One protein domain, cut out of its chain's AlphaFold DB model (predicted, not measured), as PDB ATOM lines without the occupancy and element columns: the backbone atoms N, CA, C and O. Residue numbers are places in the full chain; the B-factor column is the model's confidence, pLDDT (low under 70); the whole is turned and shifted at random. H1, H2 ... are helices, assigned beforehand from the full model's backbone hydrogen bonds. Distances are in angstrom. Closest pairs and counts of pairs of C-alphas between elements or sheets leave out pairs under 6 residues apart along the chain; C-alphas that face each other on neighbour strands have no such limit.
ATOM      1  N   PHE A  35     158.587 169.026 165.856       85.19
ATOM      2  CA  PHE A  35     159.250 168.532 164.651       85.19
ATOM      3  C   PHE A  35     158.618 169.164 163.406       85.19
ATOM      4  O   PHE A  35     157.554 169.779 163.481       85.19
ATOM      5  N   ARG A  36     159.285 169.048 162.253       83.00
ATOM      6  CA  ARG A  36     158.834 169.665 160.994       83.00
ATOM      7  C   ARG A  36     157.481 169.102 160.538       83.00
ATOM      8  O   ARG A  36     157.170 167.943 160.791       83.00
ATOM      9  N   THR A  37     156.697 169.926 159.839       77.56
ATOM     10  CA  THR A  37     155.411 169.529 159.229       77.56
ATOM     11  C   THR A  37     155.588 168.590 158.037       77.56
ATOM     12  O   THR A  37     154.754 167.715 157.833       77.56
ATOM     13  N   ASN A  38     156.679 168.732 157.274       77.44
ATOM     14  CA  ASN A  38     157.178 167.669 156.405       77.44
ATOM     15  C   ASN A  38     158.072 166.746 157.248       77.44
ATOM     16  O   ASN A  38     159.253 167.026 157.467       77.44
ATOM     17  N   LEU A  39     157.456 165.711 157.803       83.88
ATOM     18  CA  LEU A  39     158.019 164.779 158.756       83.88
ATOM     19  C   LEU A  39     158.764 163.628 158.068       83.88
ATOM     20  O   LEU A  39     158.172 162.834 157.340       83.88
ATOM     21  N   LEU A  40     160.055 163.503 158.379       88.25
ATOM     22  CA  LEU A  40     160.908 162.372 157.998       88.25
ATOM     23  C   LEU A  40     160.877 162.006 156.488       88.25
ATOM     24  O   LEU A  40     160.685 160.830 156.148       88.25
ATOM     25  N   PRO A  41     161.032 162.967 155.553       82.81
ATOM     26  CA  PRO A  41     160.950 162.683 154.119       82.81
ATOM     27  C   PRO A  41     161.992 161.657 153.648       82.81
ATOM     28  O   PRO A  41     161.661 160.805 152.826       82.81
ATOM     29  N   HIS A  42     163.208 161.648 154.208       84.94
ATOM     30  CA  HIS A  42     164.213 160.643 153.839       84.94
ATOM     31  C   HIS A  42     163.896 159.267 154.435       84.94
ATOM     32  O   HIS A  42     164.268 158.239 153.863       84.94
ATOM     33  N   CYS A  43     163.178 159.215 155.561       87.62
ATOM     34  CA  CYS A  43     162.686 157.945 156.088       87.62
ATOM     35  C   CYS A  43     161.633 157.311 155.199       87.62
ATOM     36  O   CYS A  43     161.638 156.091 155.080       87.62
ATOM     37  N   ARG A  44     160.775 158.097 154.544       85.00
ATOM     38  CA  ARG A  44     159.828 157.570 153.551       85.00
ATOM     39  C   ARG A  44     160.565 156.848 152.435       85.00
ATOM     40  O   ARG A  44     160.270 155.688 152.169       85.00
ATOM     41  N   ASP A  45     161.573 157.489 151.860       78.94
ATOM     42  CA  ASP A  45     162.348 156.896 150.771       78.94
ATOM     43  C   ASP A  45     163.103 155.641 151.239       78.94
ATOM     44  O   ASP A  45     163.091 154.617 150.558       78.94
ATOM     45  N   TYR A  46     163.703 155.675 152.434       84.75
ATOM     46  CA  TYR A  46     164.385 154.511 153.006       84.75
ATOM     47  C   TYR A  46     163.435 153.339 153.295       84.75
ATOM     48  O   TYR A  46     163.756 152.197 152.963       84.75
ATOM     49  N   VAL A  47     162.272 153.608 153.894       87.44
ATOM     50  CA  VAL A  47     161.244 152.596 154.182       87.44
ATOM     51  C   VAL A  47     160.777 151.967 152.874       87.44
ATOM     52  O   VAL A  47     160.837 150.749 152.744       87.44
ATOM     53  N   LEU A  48     160.431 152.783 151.873       81.19
ATOM     54  CA  LEU A  48     160.031 152.304 150.550       81.19
ATOM     55  C   LEU A  48     161.119 151.456 149.885       81.19
ATOM     56  O   LEU A  48     160.816 150.402 149.336       81.19
ATOM     57  N   GLN A  49     162.389 151.853 149.961       78.38
ATOM     58  CA  GLN A  49     163.484 151.042 149.423       78.38
ATOM     59  C   GLN A  49     163.614 149.686 150.127       78.38
ATOM     60  O   GLN A  49     163.906 148.689 149.472       78.38
ATOM     61  N   GLN A  50     163.409 149.628 151.443       83.94
ATOM     62  CA  GLN A  50     163.565 148.390 152.215       83.94
ATOM     63  C   GLN A  50     162.376 147.444 152.088       83.94
ATOM     64  O   GLN A  50     162.569 146.234 152.020       83.94
ATOM     65  N   THR A  51     161.156 147.973 152.053       83.31
ATOM     66  CA  THR A  51     159.942 147.146 152.040       83.31
ATOM     67  C   THR A  51     159.399 146.932 150.637       83.31
ATOM     68  O   THR A  51     158.786 145.906 150.368       83.31
ATOM     69  N   CYS A  52     159.628 147.893 149.742       77.62
ATOM     70  CA  CYS A  52     159.078 147.905 148.391       77.62
ATOM     71  C   CYS A  52     160.162 147.860 147.296       77.62
ATOM     72  O   CYS A  52     159.832 147.765 146.122       77.62
ATOM     73  N   GLY A  53     161.461 147.923 147.620       63.81
ATOM     74  CA  GLY A  53     162.542 147.960 146.619       63.81
ATOM     75  C   GLY A  53     162.734 146.667 145.813       63.81
ATOM     76  O   GLY A  53     163.421 146.673 144.795       63.81
ATOM     77  N   THR A  54     162.112 145.561 146.227       54.34
ATOM     78  CA  THR A  54     162.113 144.277 145.511       54.34
ATOM     79  C   THR A  54     160.816 144.094 144.721       54.34
ATOM     80  O   THR A  54     160.033 143.192 145.011       54.34
ATOM     81  N   PHE A  55     160.543 144.955 143.739       52.88
ATOM     82  CA  PHE A  55     159.368 144.770 142.884       52.88
ATOM     83  C   PHE A  55     159.632 143.832 141.705       52.88
ATOM     84  O   PHE A  55     160.624 143.933 140.985       52.88
ATOM     85  N   THR A  56     158.683 142.916 141.522       41.88
ATOM     86  CA  THR A  56     158.579 141.958 140.422       41.88
ATOM     87  C   THR A  56     158.418 142.660 139.068       41.88
ATOM     88  O   THR A  56     157.683 143.649 138.989       41.88
ATOM     89  N   PRO A  57     158.999 142.129 137.975       37.25
ATOM     90  CA  PRO A  57     158.731 142.630 136.628       37.25
ATOM     91  C   PRO A  57     157.216 142.631 136.345       37.25
ATOM     92  O   PRO A  57     156.597 141.571 136.342       37.25
ATOM     93  N   GLY A  58     156.614 143.810 136.129       44.94
ATOM     94  CA  GLY A  58     155.208 143.946 135.707       44.94
ATOM     95  C   GLY A  58     154.298 144.836 136.565       44.94
ATOM     96  O   GLY A  58     153.181 145.128 136.136       44.94
ATOM     97  N   SER A  59     154.731 145.319 137.735       51.25
ATOM     98  CA  SER A  59     153.945 146.280 138.527       51.25
ATOM     99  C   SER A  59     153.999 147.687 137.910       51.25
ATOM    100  O   SER A  59     155.076 148.270 137.785       51.25
ATOM    101  N   LYS A  60     152.842 148.256 137.533       48.44
ATOM    102  CA  LYS A  60     152.729 149.666 137.113       48.44
ATOM    103  C   LYS A  60     152.965 150.573 138.325       48.44
ATOM    104  O   LYS A  60     152.064 150.756 139.139       48.44
ATOM    105  N   LEU A  61     154.173 151.119 138.451       52.25
ATOM    106  CA  LEU A  61     154.470 152.166 139.427       52.25
ATOM    107  C   LEU A  61     153.760 153.476 139.030       52.25
ATOM    108  O   LEU A  61     153.571 153.723 137.835       52.25
ATOM    109  N   PRO A  62     153.385 154.330 140.000       47.31
ATOM    110  CA  PRO A  62     152.949 155.692 139.715       47.31
ATOM    111  C   PRO A  62     154.010 156.445 138.900       47.31
ATOM    112  O   PRO A  62     155.204 156.321 139.168       47.31
ATOM    113  N   GLU A  63     153.590 157.246 137.923       47.94
ATOM    114  CA  GLU A  63     154.485 157.918 136.964       47.94
ATOM    115  C   GLU A  63     155.556 158.795 137.650       47.94
ATOM    116  O   GLU A  63     156.727 158.767 137.269       47.94
ATOM    117  N   TRP A  64     155.203 159.465 138.754       49.06
ATOM    118  CA  TRP A  64     156.128 160.266 139.575       49.06
ATOM    119  C   TRP A  64     157.213 159.444 140.292       49.06
ATOM    120  O   TRP A  64     158.208 159.993 140.754       49.06
ATOM    121  N   MET A  65     157.019 158.131 140.398       45.22
ATOM    122  CA  MET A  65     157.935 157.190 141.037       45.22
ATOM    123  C   MET A  65     158.847 156.501 140.003       45.22
ATOM    124  O   MET A  65     159.943 156.044 140.334       45.22
ATOM    125  N   THR A  66     158.419 156.470 138.732       47.28
ATOM    126  CA  THR A  66     159.232 156.006 137.592       47.28
ATOM    127  C   THR A  66     160.290 157.018 137.148       47.28
ATOM    128  O   THR A  66     161.297 156.631 136.554       47.28
ATOM    129  N   SER A  67     160.123 158.297 137.485       43.72
ATOM    130  CA  SER A  67     161.119 159.337 137.254       43.72
ATOM    131  C   SER A  67     162.069 159.458 138.459       43.72
ATOM    132  O   SER A  67     161.773 160.044 139.490       43.72
ATOM    133  N   ALA A  68     163.266 158.896 138.300       41.44
ATOM    134  CA  ALA A  68     164.486 159.171 139.072       41.44
ATOM    135  C   ALA A  68     164.669 158.597 140.500       41.44
ATOM    136  O   ALA A  68     165.820 158.302 140.826       41.44
ATOM    137  N   SER A  69     163.643 158.368 141.331       42.28
ATOM    138  CA  SER A  69     163.897 158.026 142.758       42.28
ATOM    139  C   SER A  69     163.992 156.536 143.115       42.28
ATOM    140  O   SER A  69     164.693 156.200 144.067       42.28
ATOM    141  N   ILE A  70     163.354 155.625 142.368       44.72
ATOM    142  CA  ILE A  70     163.454 154.171 142.647       44.72
ATOM    143  C   ILE A  70     164.483 153.472 141.749       44.72
ATOM    144  O   ILE A  70     165.099 152.490 142.153       44.72
ATOM    145  N   TYR A  71     164.704 153.990 140.537       38.41
ATOM    146  CA  TYR A  71     165.567 153.345 139.539       38.41
ATOM    147  C   TYR A  71     167.040 153.756 139.599       38.41
ATOM    148  O   TYR A  71     167.885 153.101 138.992       38.41
ATOM    149  N   SER A  72     167.373 154.809 140.347       40.56
ATOM    150  CA  SER A  72     168.739 154.930 140.836       40.56
ATOM    151  C   SER A  72     168.846 154.016 142.050       40.56
ATOM    152  O   SER A  72     168.078 154.215 142.991       40.56
ATOM    153  N   PRO A  73     169.802 153.072 142.110       45.41
ATOM    154  CA  PRO A  73     170.238 152.513 143.379       45.41
ATOM    155  C   PRO A  73     170.937 153.647 144.141       45.41
ATOM    156  O   PRO A  73     172.162 153.693 144.263       45.41
ATOM    157  N   GLY A  74     170.156 154.633 144.595       51.72
ATOM    158  CA  GLY A  74     170.583 155.628 145.553       51.72
ATOM    159  C   GLY A  74     171.113 154.818 146.711       51.72
ATOM    160  O   GLY A  74     170.386 153.996 147.258       51.72
ATOM    161  N   LYS A  75     172.419 154.932 146.960       58.16
ATOM    162  CA  LYS A  75     173.166 154.063 147.872       58.16
ATOM    163  C   LYS A  75     172.305 153.859 149.128       58.16
ATOM    164  O   LYS A  75     172.138 154.838 149.850       58.16
ATOM    165  N   PRO A  76     171.741 152.664 149.398       62.47
ATOM    166  CA  PRO A  76     170.711 152.484 150.435       62.47
ATOM    167  C   PRO A  76     171.214 152.904 151.822       62.47
ATOM    168  O   PRO A  76     170.458 153.330 152.690       62.47
ATOM    169  N   TYR A  77     172.534 152.864 151.993       65.88
ATOM    170  CA  TYR A  77     173.248 153.437 153.121       65.88
ATOM    171  C   TYR A  77     173.010 154.949 153.322       65.88
ATOM    172  O   TYR A  77     172.837 155.380 154.455       65.88
ATOM    173  N   LEU A  78     172.977 155.758 152.258       75.69
ATOM    174  CA  LEU A  78     172.716 157.199 152.338       75.69
ATOM    175  C   LEU A  78     171.265 157.494 152.731       75.69
ATOM    176  O   LEU A  78     171.049 158.328 153.601       75.69
ATOM    177  N   ALA A  79     170.287 156.777 152.166       76.56
ATOM    178  CA  ALA A  79     168.884 156.915 152.573       76.56
ATOM    179  C   ALA A  79     168.706 156.570 154.064       76.56
ATOM    180  O   ALA A  79     168.105 157.334 154.820       76.56
ATOM    181  N   LYS A  80     169.334 155.470 154.508       85.94
ATOM    182  CA  LYS A  80     169.384 155.074 155.921       85.94
ATOM    183  C   LYS A  80     170.019 156.159 156.803       85.94
ATOM    184  O   LYS A  80     169.488 156.478 157.863       85.94
ATOM    185  N   LEU A  81     171.153 156.718 156.377       88.88
ATOM    186  CA  LEU A  81     171.900 157.734 157.119       88.88
ATOM    187  C   LEU A  81     171.085 159.020 157.300       88.88
ATOM    188  O   LEU A  81     170.967 159.503 158.425       88.88
ATOM    189  N   TYR A  82     170.499 159.547 156.222       89.00
ATOM    190  CA  TYR A  82     169.697 160.769 156.286       89.00
ATOM    191  C   TYR A  82     168.425 160.567 157.107       89.00
ATOM    192  O   TYR A  82     168.130 161.392 157.966       89.00
ATOM    193  N   CYS A  83     167.730 159.436 156.948       90.88
ATOM    194  CA  CYS A  83     166.590 159.113 157.808       90.88
ATOM    195  C   CYS A  83     166.978 159.036 159.296       90.88
ATOM    196  O   CYS A  83     166.288 159.587 160.155       90.88
ATOM    197  N   CYS A  84     168.100 158.380 159.615       94.62
ATOM    198  CA  CYS A  84     168.611 158.309 160.984       94.62
ATOM    199  C   CYS A  84     168.865 159.709 161.557       94.62
ATOM    200  O   CYS A  84     168.472 159.989 162.691       94.62
ATOM    201  N   GLN A  85     169.478 160.595 160.766       94.25
ATOM    202  CA  GLN A  85     169.735 161.976 161.161       94.25
ATOM    203  C   GLN A  85     168.431 162.737 161.432       94.25
ATOM    204  O   GLN A  85     168.298 163.337 162.498       94.25
ATOM    205  N   GLU A  86     167.452 162.665 160.526       93.38
ATOM    206  CA  GLU A  86     166.155 163.329 160.704       93.38
ATOM    207  C   GLU A  86     165.456 162.881 161.991       93.38
ATOM    208  O   GLU A  86     164.938 163.704 162.744       93.38
ATOM    209  N   LEU A  87     165.475 161.577 162.285       94.12
ATOM    210  CA  LEU A  87     164.856 161.048 163.497       94.12
ATOM    211  C   LEU A  87     165.657 161.391 164.764       94.12
ATOM    212  O   LEU A  87     165.078 161.568 165.839       94.12
ATOM    213  N   ALA A  88     166.982 161.500 164.657       95.06
ATOM    214  CA  ALA A  88     167.853 161.881 165.764       95.06
ATOM    215  C   ALA A  88     167.698 163.361 166.153       95.06
ATOM    216  O   ALA A  88     167.799 163.670 167.345       95.06
ATOM    217  N   GLU A  89     167.421 164.241 165.185       94.81
ATOM    218  CA  GLU A  89     167.131 165.667 165.406       94.81
ATOM    219  C   GLU A  89     165.852 165.880 166.231       94.81
ATOM    220  O   GLU A  89     165.741 166.859 166.971       94.81
ATOM    221  N   ILE A  90     164.901 164.941 166.170       92.94
ATOM    222  CA  ILE A  90     163.714 164.957 167.027       92.94
ATOM    223  C   ILE A  90     164.125 164.620 168.462       92.94
ATOM    224  O   ILE A  90     164.867 163.661 168.717       92.94
ATOM    225  N   SER A  91     163.605 165.396 169.416       92.12
ATOM    226  CA  SER A  91     163.871 165.187 170.837       92.12
ATOM    227  C   SER A  91     163.551 163.748 171.247       92.12
ATOM    228  O   SER A  91     162.579 163.143 170.791       92.12
ATOM    229  N   GLN A  92     164.353 163.204 172.161       92.62
ATOM    230  CA  GLN A  92     164.178 161.846 172.679       92.62
ATOM    231  C   GLN A  92     162.729 161.555 173.114       92.62
ATOM    232  O   GLN A  92     162.224 160.457 172.895       92.62
ATOM    233  N   GLN A  93     162.057 162.546 173.701       90.00
ATOM    234  CA  GLN A  93     160.695 162.421 174.216       90.00
ATOM    235  C   GLN A  93     159.638 162.357 173.100       90.00
ATOM    236  O   GLN A  93     158.620 161.700 173.283       90.00
ATOM    237  N   CYS A  94     159.896 162.959 171.933       91.62
ATOM    238  CA  CYS A  94     158.935 163.036 170.830       91.62
ATOM    239  C   CYS A  94     159.195 162.055 169.678       91.62
ATOM    240  O   CYS A  94     158.373 161.978 168.769       91.62
ATOM    241  N   ARG A  95     160.286 161.277 169.692       92.38
ATOM    242  CA  ARG A  95     160.614 160.328 168.605       92.38
ATOM    243  C   ARG A  95     159.498 159.320 168.320       92.38
ATOM    244  O   ARG A  95     159.145 159.122 167.165       92.38
ATOM    245  N   CYS A  96     158.919 158.708 169.354       90.88
ATOM    246  CA  CYS A  96     157.836 157.738 169.157       90.88
ATOM    247  C   CYS A  96     156.552 158.385 168.643       90.88
ATOM    248  O   CYS A  96     155.854 157.793 167.827       90.88
ATOM    249  N   GLU A  97     156.277 159.610 169.081       89.12
ATOM    250  CA  GLU A  97     155.124 160.366 168.618       89.12
ATOM    251  C   GLU A  97     155.287 160.773 167.150       89.12
ATOM    252  O   GLU A  97     154.382 160.586 166.344       89.12
ATOM    253  N   ALA A  98     156.486 161.216 166.764       89.69
ATOM    254  CA  ALA A  98     156.830 161.484 165.376       89.69
ATOM    255  C   ALA A  98     156.665 160.239 164.490       89.69
ATOM    256  O   ALA A  98     156.070 160.330 163.421       89.69
ATOM    257  N   LEU A  99     157.115 159.061 164.939       90.88
ATOM    258  CA  LEU A  99     156.880 157.817 164.198       90.88
ATOM    259  C   LEU A  99     155.388 157.474 164.097       90.88
ATOM    260  O   LEU A  99     154.937 157.035 163.042       90.88
ATOM    261  N   ARG A 100     154.609 157.712 165.157       87.25
ATOM    262  CA  ARG A 100     153.155 157.500 165.157       87.25
ATOM    263  C   ARG A 100     152.458 158.391 164.128       87.25
ATOM    264  O   ARG A 100     151.657 157.886 163.346       87.25
ATOM    265  N   TYR A 101     152.812 159.677 164.071       85.75
ATOM    266  CA  TYR A 101     152.354 160.582 163.015       85.75
ATOM    267  C   TYR A 101     152.806 160.101 161.640       85.75
ATOM    268  O   TYR A 101     151.978 159.960 160.754       85.75
ATOM    269  N   PHE A 102     154.086 159.782 161.460       87.31
ATOM    270  CA  PHE A 102     154.622 159.316 160.181       87.31
ATOM    271  C   PHE A 102     153.873 158.089 159.639       87.31
ATOM    272  O   PHE A 102     153.590 157.998 158.451       87.31
ATOM    273  N   ILE A 103     153.481 157.167 160.512       85.94
ATOM    274  CA  ILE A 103     152.680 156.006 160.121       85.94
ATOM    275  C   ILE A 103     151.241 156.380 159.822       85.94
ATOM    276  O   ILE A 103     150.664 155.791 158.919       85.94
ATOM    277  N   ALA A 104     150.639 157.267 160.613       77.75
ATOM    278  CA  ALA A 104     149.220 157.589 160.534       77.75
ATOM    279  C   ALA A 104     148.884 158.515 159.369       77.75
ATOM    280  O   ALA A 104     147.844 158.332 158.736       77.75
ATOM    281  N   LEU A 105     149.765 159.471 159.081       70.19
ATOM    282  CA  LEU A 105     149.575 160.489 158.062       70.19
ATOM    283  C   LEU A 105     149.483 159.828 156.682       70.19
ATOM    284  O   LEU A 105     150.464 159.241 156.221       70.19
ATOM    285  N   PRO A 106     148.310 159.874 156.026       57.50
ATOM    286  CA  PRO A 106     148.229 159.500 154.632       57.50
ATOM    287  C   PRO A 106     148.951 160.566 153.809       57.50
ATOM    288  O   PRO A 106     148.734 161.762 154.008       57.50
ATOM    289  N   VAL A 107     149.771 160.134 152.851       56.25
ATOM    290  CA  VAL A 107     150.240 161.049 151.811       56.25
ATOM    291  C   VAL A 107     149.005 161.484 151.015       56.25
ATOM    292  O   VAL A 107     148.287 160.619 150.500       56.25
ATOM    293  N   PRO A 108     148.695 162.788 150.935       52.31
ATOM    294  CA  PRO A 108     147.540 163.258 150.187       52.31
ATOM    295  C   PRO A 108     147.646 162.794 148.730       52.31
ATOM    296  O   PRO A 108     148.684 162.931 148.087       52.31
ATOM    297  N   SER A 109     146.558 162.234 148.202       41.84
ATOM    298  CA  SER A 109     146.472 161.703 146.833       41.84
ATOM    299  C   SER A 109     146.553 162.783 145.744       41.84
ATOM    300  O   SER A 109     146.592 162.461 144.557       41.84
ATOM    301  N   GLN A 110     146.590 164.059 146.136       38.94
ATOM    302  CA  GLN A 110     146.746 165.217 145.261       38.94
ATOM    303  C   GLN A 110     147.903 166.102 145.751       38.94
ATOM    304  O   GLN A 110     148.122 166.183 146.963       38.94
ATOM    305  N   PRO A 111     148.620 166.803 144.846       42.94
ATOM    306  CA  PRO A 111     149.645 167.769 145.227       42.94
ATOM    307  C   PRO A 111     149.031 168.834 146.135       42.94
ATOM    308  O   PRO A 111     148.077 169.512 145.749       42.94
ATOM    309  N   VAL A 112     149.553 168.966 147.349       49.91
ATOM    310  CA  VAL A 112     149.052 169.952 148.305       49.91
ATOM    311  C   VAL A 112     149.805 171.260 148.122       49.91
ATOM    312  O   VAL A 112     151.031 171.266 148.027       49.91
ATOM    313  N   ASP A 113     149.063 172.369 148.077       45.66
ATOM    314  CA  ASP A 113     149.635 173.713 148.019       45.66
ATOM    315  C   ASP A 113     150.610 173.917 149.201       45.66
ATOM    316  O   ASP A 113     150.180 173.856 150.363       45.66
ATOM    317  N   PRO A 114     151.906 174.194 148.943       42.78
ATOM    318  CA  PRO A 114     152.911 174.430 149.979       42.78
ATOM    319  C   PRO A 114     152.547 175.555 150.962       42.78
ATOM    320  O   PRO A 114     153.091 175.607 152.066       42.78
ATOM    321  N   ARG A 115     151.639 176.468 150.583       45.31
ATOM    322  CA  ARG A 115     151.172 177.585 151.422       45.31
ATOM    323  C   ARG A 115     150.077 177.200 152.413       45.31
ATOM    324  O   ARG A 115     149.799 177.975 153.323       45.31
ATOM    325  N   SER A 116     149.467 176.024 152.264       50.44
ATOM    326  CA  SER A 116     148.327 175.597 153.082       50.44
ATOM    327  C   SER A 116     148.714 175.134 154.492       50.44
ATOM    328  O   SER A 116     147.826 174.884 155.302       50.44
ATOM    329  N   GLY A 117     150.005 174.965 154.801       41.47
ATOM    330  CA  GLY A 117     150.447 174.488 156.119       41.47
ATOM    331  C   GLY A 117     150.000 173.060 156.463       41.47
ATOM    332  O   GLY A 117     150.154 172.631 157.603       41.47
ATOM    333  N   ASN A 118     149.458 172.322 155.490       46.19
ATOM    334  CA  ASN A 118     149.088 170.925 155.654       46.19
ATOM    335  C   ASN A 118     150.335 170.085 155.921       46.19
ATOM    336  O   ASN A 118     151.432 170.381 155.437       46.19
ATOM    337  N   VAL A 119     150.139 169.029 156.706       47.78
ATOM    338  CA  VAL A 119     151.153 168.008 156.938       47.78
ATOM    339  C   VAL A 119     151.579 167.494 155.566       47.78
ATOM    340  O   VAL A 119     150.723 167.131 154.762       47.78
ATOM    341  N   GLY A 120     152.868 167.647 155.256       49.75
ATOM    342  CA  GLY A 120     153.386 167.538 153.894       49.75
ATOM    343  C   GLY A 120     153.231 166.132 153.322       49.75
ATOM    344  O   GLY A 120     152.592 165.269 153.909       49.75
ATOM    345  N   GLU A 121     153.899 165.866 152.204       56.91
ATOM    346  CA  GLU A 121     153.994 164.557 151.530       56.91
ATOM    347  C   GLU A 121     154.508 163.394 152.423       56.91
ATOM    348  O   GLU A 121     154.821 162.305 151.950       56.91
ATOM    349  N   SER A 122     154.683 163.631 153.712       63.06
ATOM    350  CA  SER A 122     155.163 162.721 154.729       63.06
ATOM    351  C   SER A 122     154.199 161.580 154.995       63.06
ATOM    352  O   SER A 122     152.987 161.760 155.067       63.06
ATOM    353  N   GLY A 123     154.790 160.423 155.257       77.12
ATOM    354  CA  GLY A 123     154.095 159.241 155.720       77.12
ATOM    355  C   GLY A 123     154.141 158.096 154.729       77.12
ATOM    356  O   GLY A 123     154.914 158.104 153.766       77.12
ATOM    357  N   LEU A 124     153.358 157.070 155.031       82.31
ATOM    358  CA  LEU A 124     153.342 155.829 154.272       82.31
ATOM    359  C   LEU A 124     152.357 155.919 153.110       82.31
ATOM    360  O   LEU A 124     151.310 156.564 153.208       82.31
ATOM    361  N   ILE A 125     152.688 155.241 152.017       76.69
ATOM    362  CA  ILE A 125     151.903 155.263 150.785       76.69
ATOM    363  C   ILE A 125     151.494 153.851 150.391       76.69
ATOM    364  O   ILE A 125     152.317 152.945 150.398       76.69
ATOM    365  N   ASP A 126     150.246 153.662 149.984       76.69
ATOM    366  CA  ASP A 126     149.821 152.405 149.379       76.69
ATOM    367  C   ASP A 126     150.324 152.304 147.940       76.69
ATOM    368  O   ASP A 126     149.978 153.117 147.078       76.69
ATOM    369  N   LEU A 127     151.148 151.287 147.675       72.75
ATOM    370  CA  LEU A 127     151.656 150.995 146.341       72.75
ATOM    371  C   LEU A 127     151.135 149.648 145.843       72.75
ATOM    372  O   LEU A 127     150.996 148.708 146.632       72.75
ATOM    373  N   PRO A 128     150.893 149.498 144.526       70.19
ATOM    374  CA  PRO A 128     150.524 148.212 143.949       70.19
ATOM    375  C   PRO A 128     151.572 147.144 144.286       70.19
ATOM    376  O   PRO A 128     152.695 147.208 143.802       70.19
ATOM    377  N   GLY A 129     151.205 146.170 145.122       74.31
ATOM    378  CA  GLY A 129     152.087 145.087 145.575       74.31
ATOM    379  C   GLY A 129     153.049 145.438 146.723       74.31
ATOM    380  O   GLY A 129     153.835 144.579 147.109       74.31
ATOM    381  N   CYS A 130     152.973 146.644 147.297       78.44
ATOM    382  CA  CYS A 130     153.606 146.985 148.575       78.44
ATOM    383  C   CYS A 130     152.588 147.746 149.436       78.44
ATOM    384  O   CYS A 130     152.527 148.981 149.374       78.44
ATOM    385  N   PRO A 131     151.743 147.017 150.187       83.12
ATOM    386  CA  PRO A 131     150.717 147.630 151.013       83.12
ATOM    387  C   PRO A 131     151.351 148.407 152.172       83.12
ATOM    388  O   PRO A 131     152.460 148.088 152.629       83.12
ATOM    389  N   ARG A 132     150.648 149.430 152.658       82.75
ATOM    390  CA  ARG A 132     151.116 150.291 153.748       82.75
ATOM    391  C   ARG A 132     151.466 149.521 155.026       82.75
ATOM    392  O   ARG A 132     152.376 149.935 155.742       82.75
ATOM    393  N   GLU A 133     150.825 148.385 155.294       83.94
ATOM    394  CA  GLU A 133     151.114 147.536 156.457       83.94
ATOM    395  C   GLU A 133     152.561 147.020 156.463       83.94
ATOM    396  O   GLU A 133     153.209 147.026 157.509       83.94
ATOM    397  N   MET A 134     153.116 146.653 155.299       82.94
ATOM    398  CA  MET A 134     154.517 146.210 155.214       82.94
ATOM    399  C   MET A 134     155.489 147.343 155.557       82.94
ATOM    400  O   MET A 134     156.491 147.128 156.238       82.94
ATOM    401  N   GLN A 135     155.186 148.561 155.103       87.44
ATOM    402  CA  GLN A 135     155.972 149.751 155.432       87.44
ATOM    403  C   GLN A 135     155.886 150.070 156.928       87.44
ATOM    404  O   GLN A 135     156.897 150.366 157.565       87.44
ATOM    405  N   TRP A 136     154.687 149.967 157.505       86.88
ATOM    406  CA  TRP A 136     154.429 150.223 158.918       86.88
ATOM    407  C   TRP A 136     155.242 149.323 159.849       86.88
ATOM    408  O   TRP A 136     155.883 149.827 160.780       86.88
ATOM    409  N   ASP A 137     155.264 148.018 159.581       86.75
ATOM    410  CA  ASP A 137     156.015 147.060 160.393       86.75
ATOM    411  C   ASP A 137     157.513 147.366 160.404       86.75
ATOM    412  O   ASP A 137     158.169 147.260 161.442       86.75
ATOM    413  N   PHE A 138     158.050 147.844 159.281       89.69
ATOM    414  CA  PHE A 138     159.438 148.275 159.217       89.69
ATOM    415  C   PHE A 138     159.694 149.573 160.000       89.69
ATOM    416  O   PHE A 138     160.705 149.678 160.702       89.69
ATOM    417  N   VAL A 139     158.771 150.544 159.962       90.94
ATOM    418  CA  VAL A 139     158.908 151.811 160.710       90.94
ATOM    419  C   VAL A 139     159.054 151.577 162.219       90.94
ATOM    420  O   VAL A 139     159.851 152.252 162.879       90.94
ATOM    421  N   ARG A 140     158.345 150.588 162.775       87.25
ATOM    422  CA  ARG A 140     158.438 150.212 164.201       87.25
ATOM    423  C   ARG A 140     159.859 149.848 164.634       87.25
ATOM    424  O   ARG A 140     160.217 150.023 165.799       87.25
ATOM    425  N   LEU A 141     160.681 149.377 163.700       90.69
ATOM    426  CA  LEU A 141     162.041 148.922 163.962       90.69
ATOM    427  C   LEU A 141     163.087 150.035 163.859       90.69
ATOM    428  O   LEU A 141     164.225 149.810 164.263       90.69
ATOM    429  N   LEU A 142     162.749 151.231 163.362       92.56
ATOM    430  CA  LEU A 142     163.738 152.280 163.071       92.56
ATOM    431  C   LEU A 142     164.555 152.699 164.303       92.56
ATOM    432  O   LEU A 142     165.774 152.830 164.226       92.56
ATOM    433  N   VAL A 143     163.923 152.852 165.468       93.12
ATOM    434  CA  VAL A 143     164.633 153.220 166.712       93.12
ATOM    435  C   VAL A 143     165.405 152.055 167.342       93.12
ATOM    436  O   VAL A 143     166.242 152.282 168.218       93.12
ATOM    437  N   ALA A 144     165.159 150.821 166.895       91.12
ATOM    438  CA  ALA A 144     165.732 149.624 167.492       91.12
ATOM    439  C   ALA A 144     167.259 149.553 167.310       91.12
ATOM    440  O   ALA A 144     167.801 150.120 166.355       91.12
ATOM    441  N   PRO A 145     167.975 148.806 168.175       87.00
ATOM    442  CA  PRO A 145     169.424 148.629 168.060       87.00
ATOM    443  C   PRO A 145     169.898 148.077 166.709       87.00
ATOM    444  O   PRO A 145     171.004 148.389 166.283       87.00
ATOM    445  N   GLY A 146     169.062 147.297 166.013       84.44
ATOM    446  CA  GLY A 146     169.357 146.781 164.670       84.44
ATOM    447  C   GLY A 146     169.241 147.815 163.541       84.44
ATOM    448  O   GLY A 146     169.677 147.545 162.423       84.44
ATOM    449  N   GLN A 147     168.670 148.995 163.810       89.56
ATOM    450  CA  GLN A 147     168.502 150.068 162.829       89.56
ATOM    451  C   GLN A 147     169.293 151.317 163.209       89.56
ATOM    452  O   GLN A 147     170.434 151.446 162.761       89.56
ATOM    453  N   TYR A 148     168.708 152.226 163.994       91.62
ATOM    454  CA  TYR A 148     169.333 153.502 164.367       91.62
ATOM    455  C   TYR A 148     169.808 153.556 165.813       91.62
ATOM    456  O   TYR A 148     170.586 154.442 166.160       91.62
ATOM    457  N   ASN A 149     169.367 152.620 166.659       93.69
ATOM    458  CA  ASN A 149     169.763 152.549 168.066       93.69
ATOM    459  C   ASN A 149     169.488 153.858 168.849       93.69
ATOM    460  O   ASN A 149     170.232 154.215 169.769       93.69
ATOM    461  N   LEU A 150     168.421 154.577 168.485       93.19
ATOM    462  CA  LEU A 150     168.067 155.876 169.056       93.19
ATOM    463  C   LEU A 150     167.247 155.707 170.336       93.19
ATOM    464  O   LEU A 150     166.245 154.997 170.364       93.19
ATOM    465  N   ALA A 151     167.655 156.408 171.394       92.00
ATOM    466  CA  ALA A 151     166.899 156.455 172.640       92.00
ATOM    467  C   ALA A 151     165.554 157.180 172.450       92.00
ATOM    468  O   ALA A 151     165.480 158.187 171.752       92.00
ATOM    469  N   THR A 152     164.497 156.718 173.096       89.94
ATOM    470  CA  THR A 152     163.159 157.320 173.097       89.94
ATOM    471  C   THR A 152     162.790 157.713 174.530       89.94
ATOM    472  O   THR A 152     163.670 157.791 175.397       89.94
ATOM    473  N   ILE A 153     161.519 158.008 174.813       85.25
ATOM    474  CA  ILE A 153     161.058 158.311 176.173       85.25
ATOM    475  C   ILE A 153     161.541 157.240 177.174       85.25
ATOM    476  O   ILE A 153     161.570 156.056 176.863       85.25
ATOM    477  N   HIS A 154     161.996 157.652 178.361       82.12
ATOM    478  CA  HIS A 154     162.605 156.764 179.374       82.12
ATOM    479  C   HIS A 154     163.899 156.041 178.951       82.12
ATOM    480  O   HIS A 154     164.300 155.071 179.589       82.12
ATOM    481  N   ASN A 155     164.591 156.529 177.917       86.44
ATOM    482  CA  ASN A 155     165.886 156.000 177.466       86.44
ATOM    483  C   ASN A 155     165.843 154.546 176.963       86.44
ATOM    484  O   ASN A 155     166.853 153.841 176.973       86.44
ATOM    485  N   VAL A 156     164.679 154.109 176.483       87.81
ATOM    486  CA  VAL A 156     164.523 152.823 175.794       87.81
ATOM    487  C   VAL A 156     164.757 152.988 174.291       87.81
ATOM    488  O   VAL A 156     164.812 154.102 173.791       87.81
ATOM    489  N   ARG A 157     164.942 151.894 173.549       91.31
ATOM    490  CA  ARG A 157     165.213 151.920 172.094       91.31
ATOM    491  C   ARG A 157     164.124 151.213 171.297       91.31
ATOM    492  O   ARG A 157     164.395 150.435 170.395       91.31
ATOM    493  N   TYR A 158     162.882 151.426 171.706       88.00
ATOM    494  CA  TYR A 158     161.686 150.925 171.041       88.00
ATOM    495  C   TYR A 158     160.536 151.910 171.286       88.00
ATOM    496  O   TYR A 158     160.642 152.796 172.141       88.00
ATOM    497  N   CYS A 159     159.453 151.774 170.522       87.31
ATOM    498  CA  CYS A 159     158.280 152.632 170.637       87.31
ATOM    499  C   CYS A 159     157.000 151.804 170.809       87.31
ATOM    500  O   CYS A 159     156.455 151.347 169.809       87.31
ATOM    501  N   PRO A 160     156.473 151.655 172.039       74.31
ATOM    502  CA  PRO A 160     155.235 150.905 172.267       74.31
ATOM    503  C   PRO A 160     154.007 151.627 171.691       74.31
ATOM    504  O   PRO A 160     153.103 151.002 171.156       74.31
ATOM    505  N   ALA A 161     153.987 152.964 171.717       64.38
ATOM    506  CA  ALA A 161     152.866 153.762 171.206       64.38
ATOM    507  C   ALA A 161     152.666 153.660 169.681       64.38
ATOM    508  O   ALA A 161     151.605 154.006 169.173       64.38
ATOM    509  N   VAL A 162     153.670 153.169 168.948       63.66
ATOM    510  CA  VAL A 162     153.596 152.945 167.496       63.66
ATOM    511  C   VAL A 162     152.825 151.649 167.165       63.66
ATOM    512  O   VAL A 162     152.498 151.372 166.009       63.66
ATOM    513  N   GLU A 163     152.485 150.850 168.182       58.94
ATOM    514  CA  GLU A 163     151.645 149.660 168.040       58.94
ATOM    515  C   GLU A 163     150.148 149.988 167.947       58.94
ATOM    516  O   GLU A 163     149.393 149.194 167.390       58.94
ATOM    517  N   GLN A 164     149.722 151.161 168.429       54.72
ATOM    518  CA  GLN A 164     148.318 151.574 168.443       54.72
ATOM    519  C   GLN A 164     148.023 152.540 167.284       54.72
ATOM    520  O   GLN A 164     148.653 153.600 167.207       54.72
TER     521      GLN A 164
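AT A GLANCE: This is residues 35 to 164 of the 168 residues of the protein "Alpha-amylase tetrameric inhibitor subunit CM3" of Triticum turgidum subsp. turanicum (UniProt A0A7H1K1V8). The longest helix, H3, crosses H1, the helix nearest the middle of a small helical cluster; H5 packs on residues 47 to 52 of H1, and H4, with the short H6 on it, lies near H1. Two long loops, residues 105 to 131 and residues 140 to 159, run out from this core and back, and residues 63 to 68, of which 63 to 66 belong to H2, stick out. The printed part has 130 residues with six named helices, H1 to H6 in order, and no named strand; the class is all helix, though 52 residues, under half, are in named elements. It is compact, with a radius of gyration of the C-alphas of 14.7 A and spans of 46 by 36 by 26 A.

IN THESE COORDINATES: H3, residues 76 to 89, is 20.3 A long and begins at C-alpha 76 (170.711, 152.484, 150.435). H1, residues 41 to 52, measures 16.0 A and begins at C-alpha 41 (160.950, 162.683, 154.119). H4 is residues 95 to 104, 14.2 A, and H5 residues 132 to 139, 10.6 A. H2, residues 63 to 66, and H6, residues 160 to 163, are short; H6 ends at C-alpha 163 (151.645, 149.660, 168.040).

HOW THE PARTS SIT: H3 touches H1 at a steep tilt of 44 degrees, opposite ways; the closest C-alphas, Cys 43 and Cys 83, are 4.4 A apart. H1 touches H5 with residues 47 to 52 alone, closest at C-alphas 51 and 135, 5.8 A. H4 and H5, a helical hairpin, only just touch, with 3 pairs of C-alphas within 8 A, the closest Ile 103 and Trp 136 at 6.2 A. H6 touches H4, closest at C-alphas 100 and 162, 5.1 A. H2 touches no helix. In H1, H3, H4 and H5 every O i to N i+4 pair is within hydrogen-bond range; H2 and H6 are too short for one.

THE WHOLE: The farthest C-alphas, Gly 58 and His 154, are 46.1 A apart. The printed part has no cut; the links H4 to H5 and H5 to H6 are long. pLDDT is under 70 at residues 53 to 77, 106 to 122 and 161 to 164.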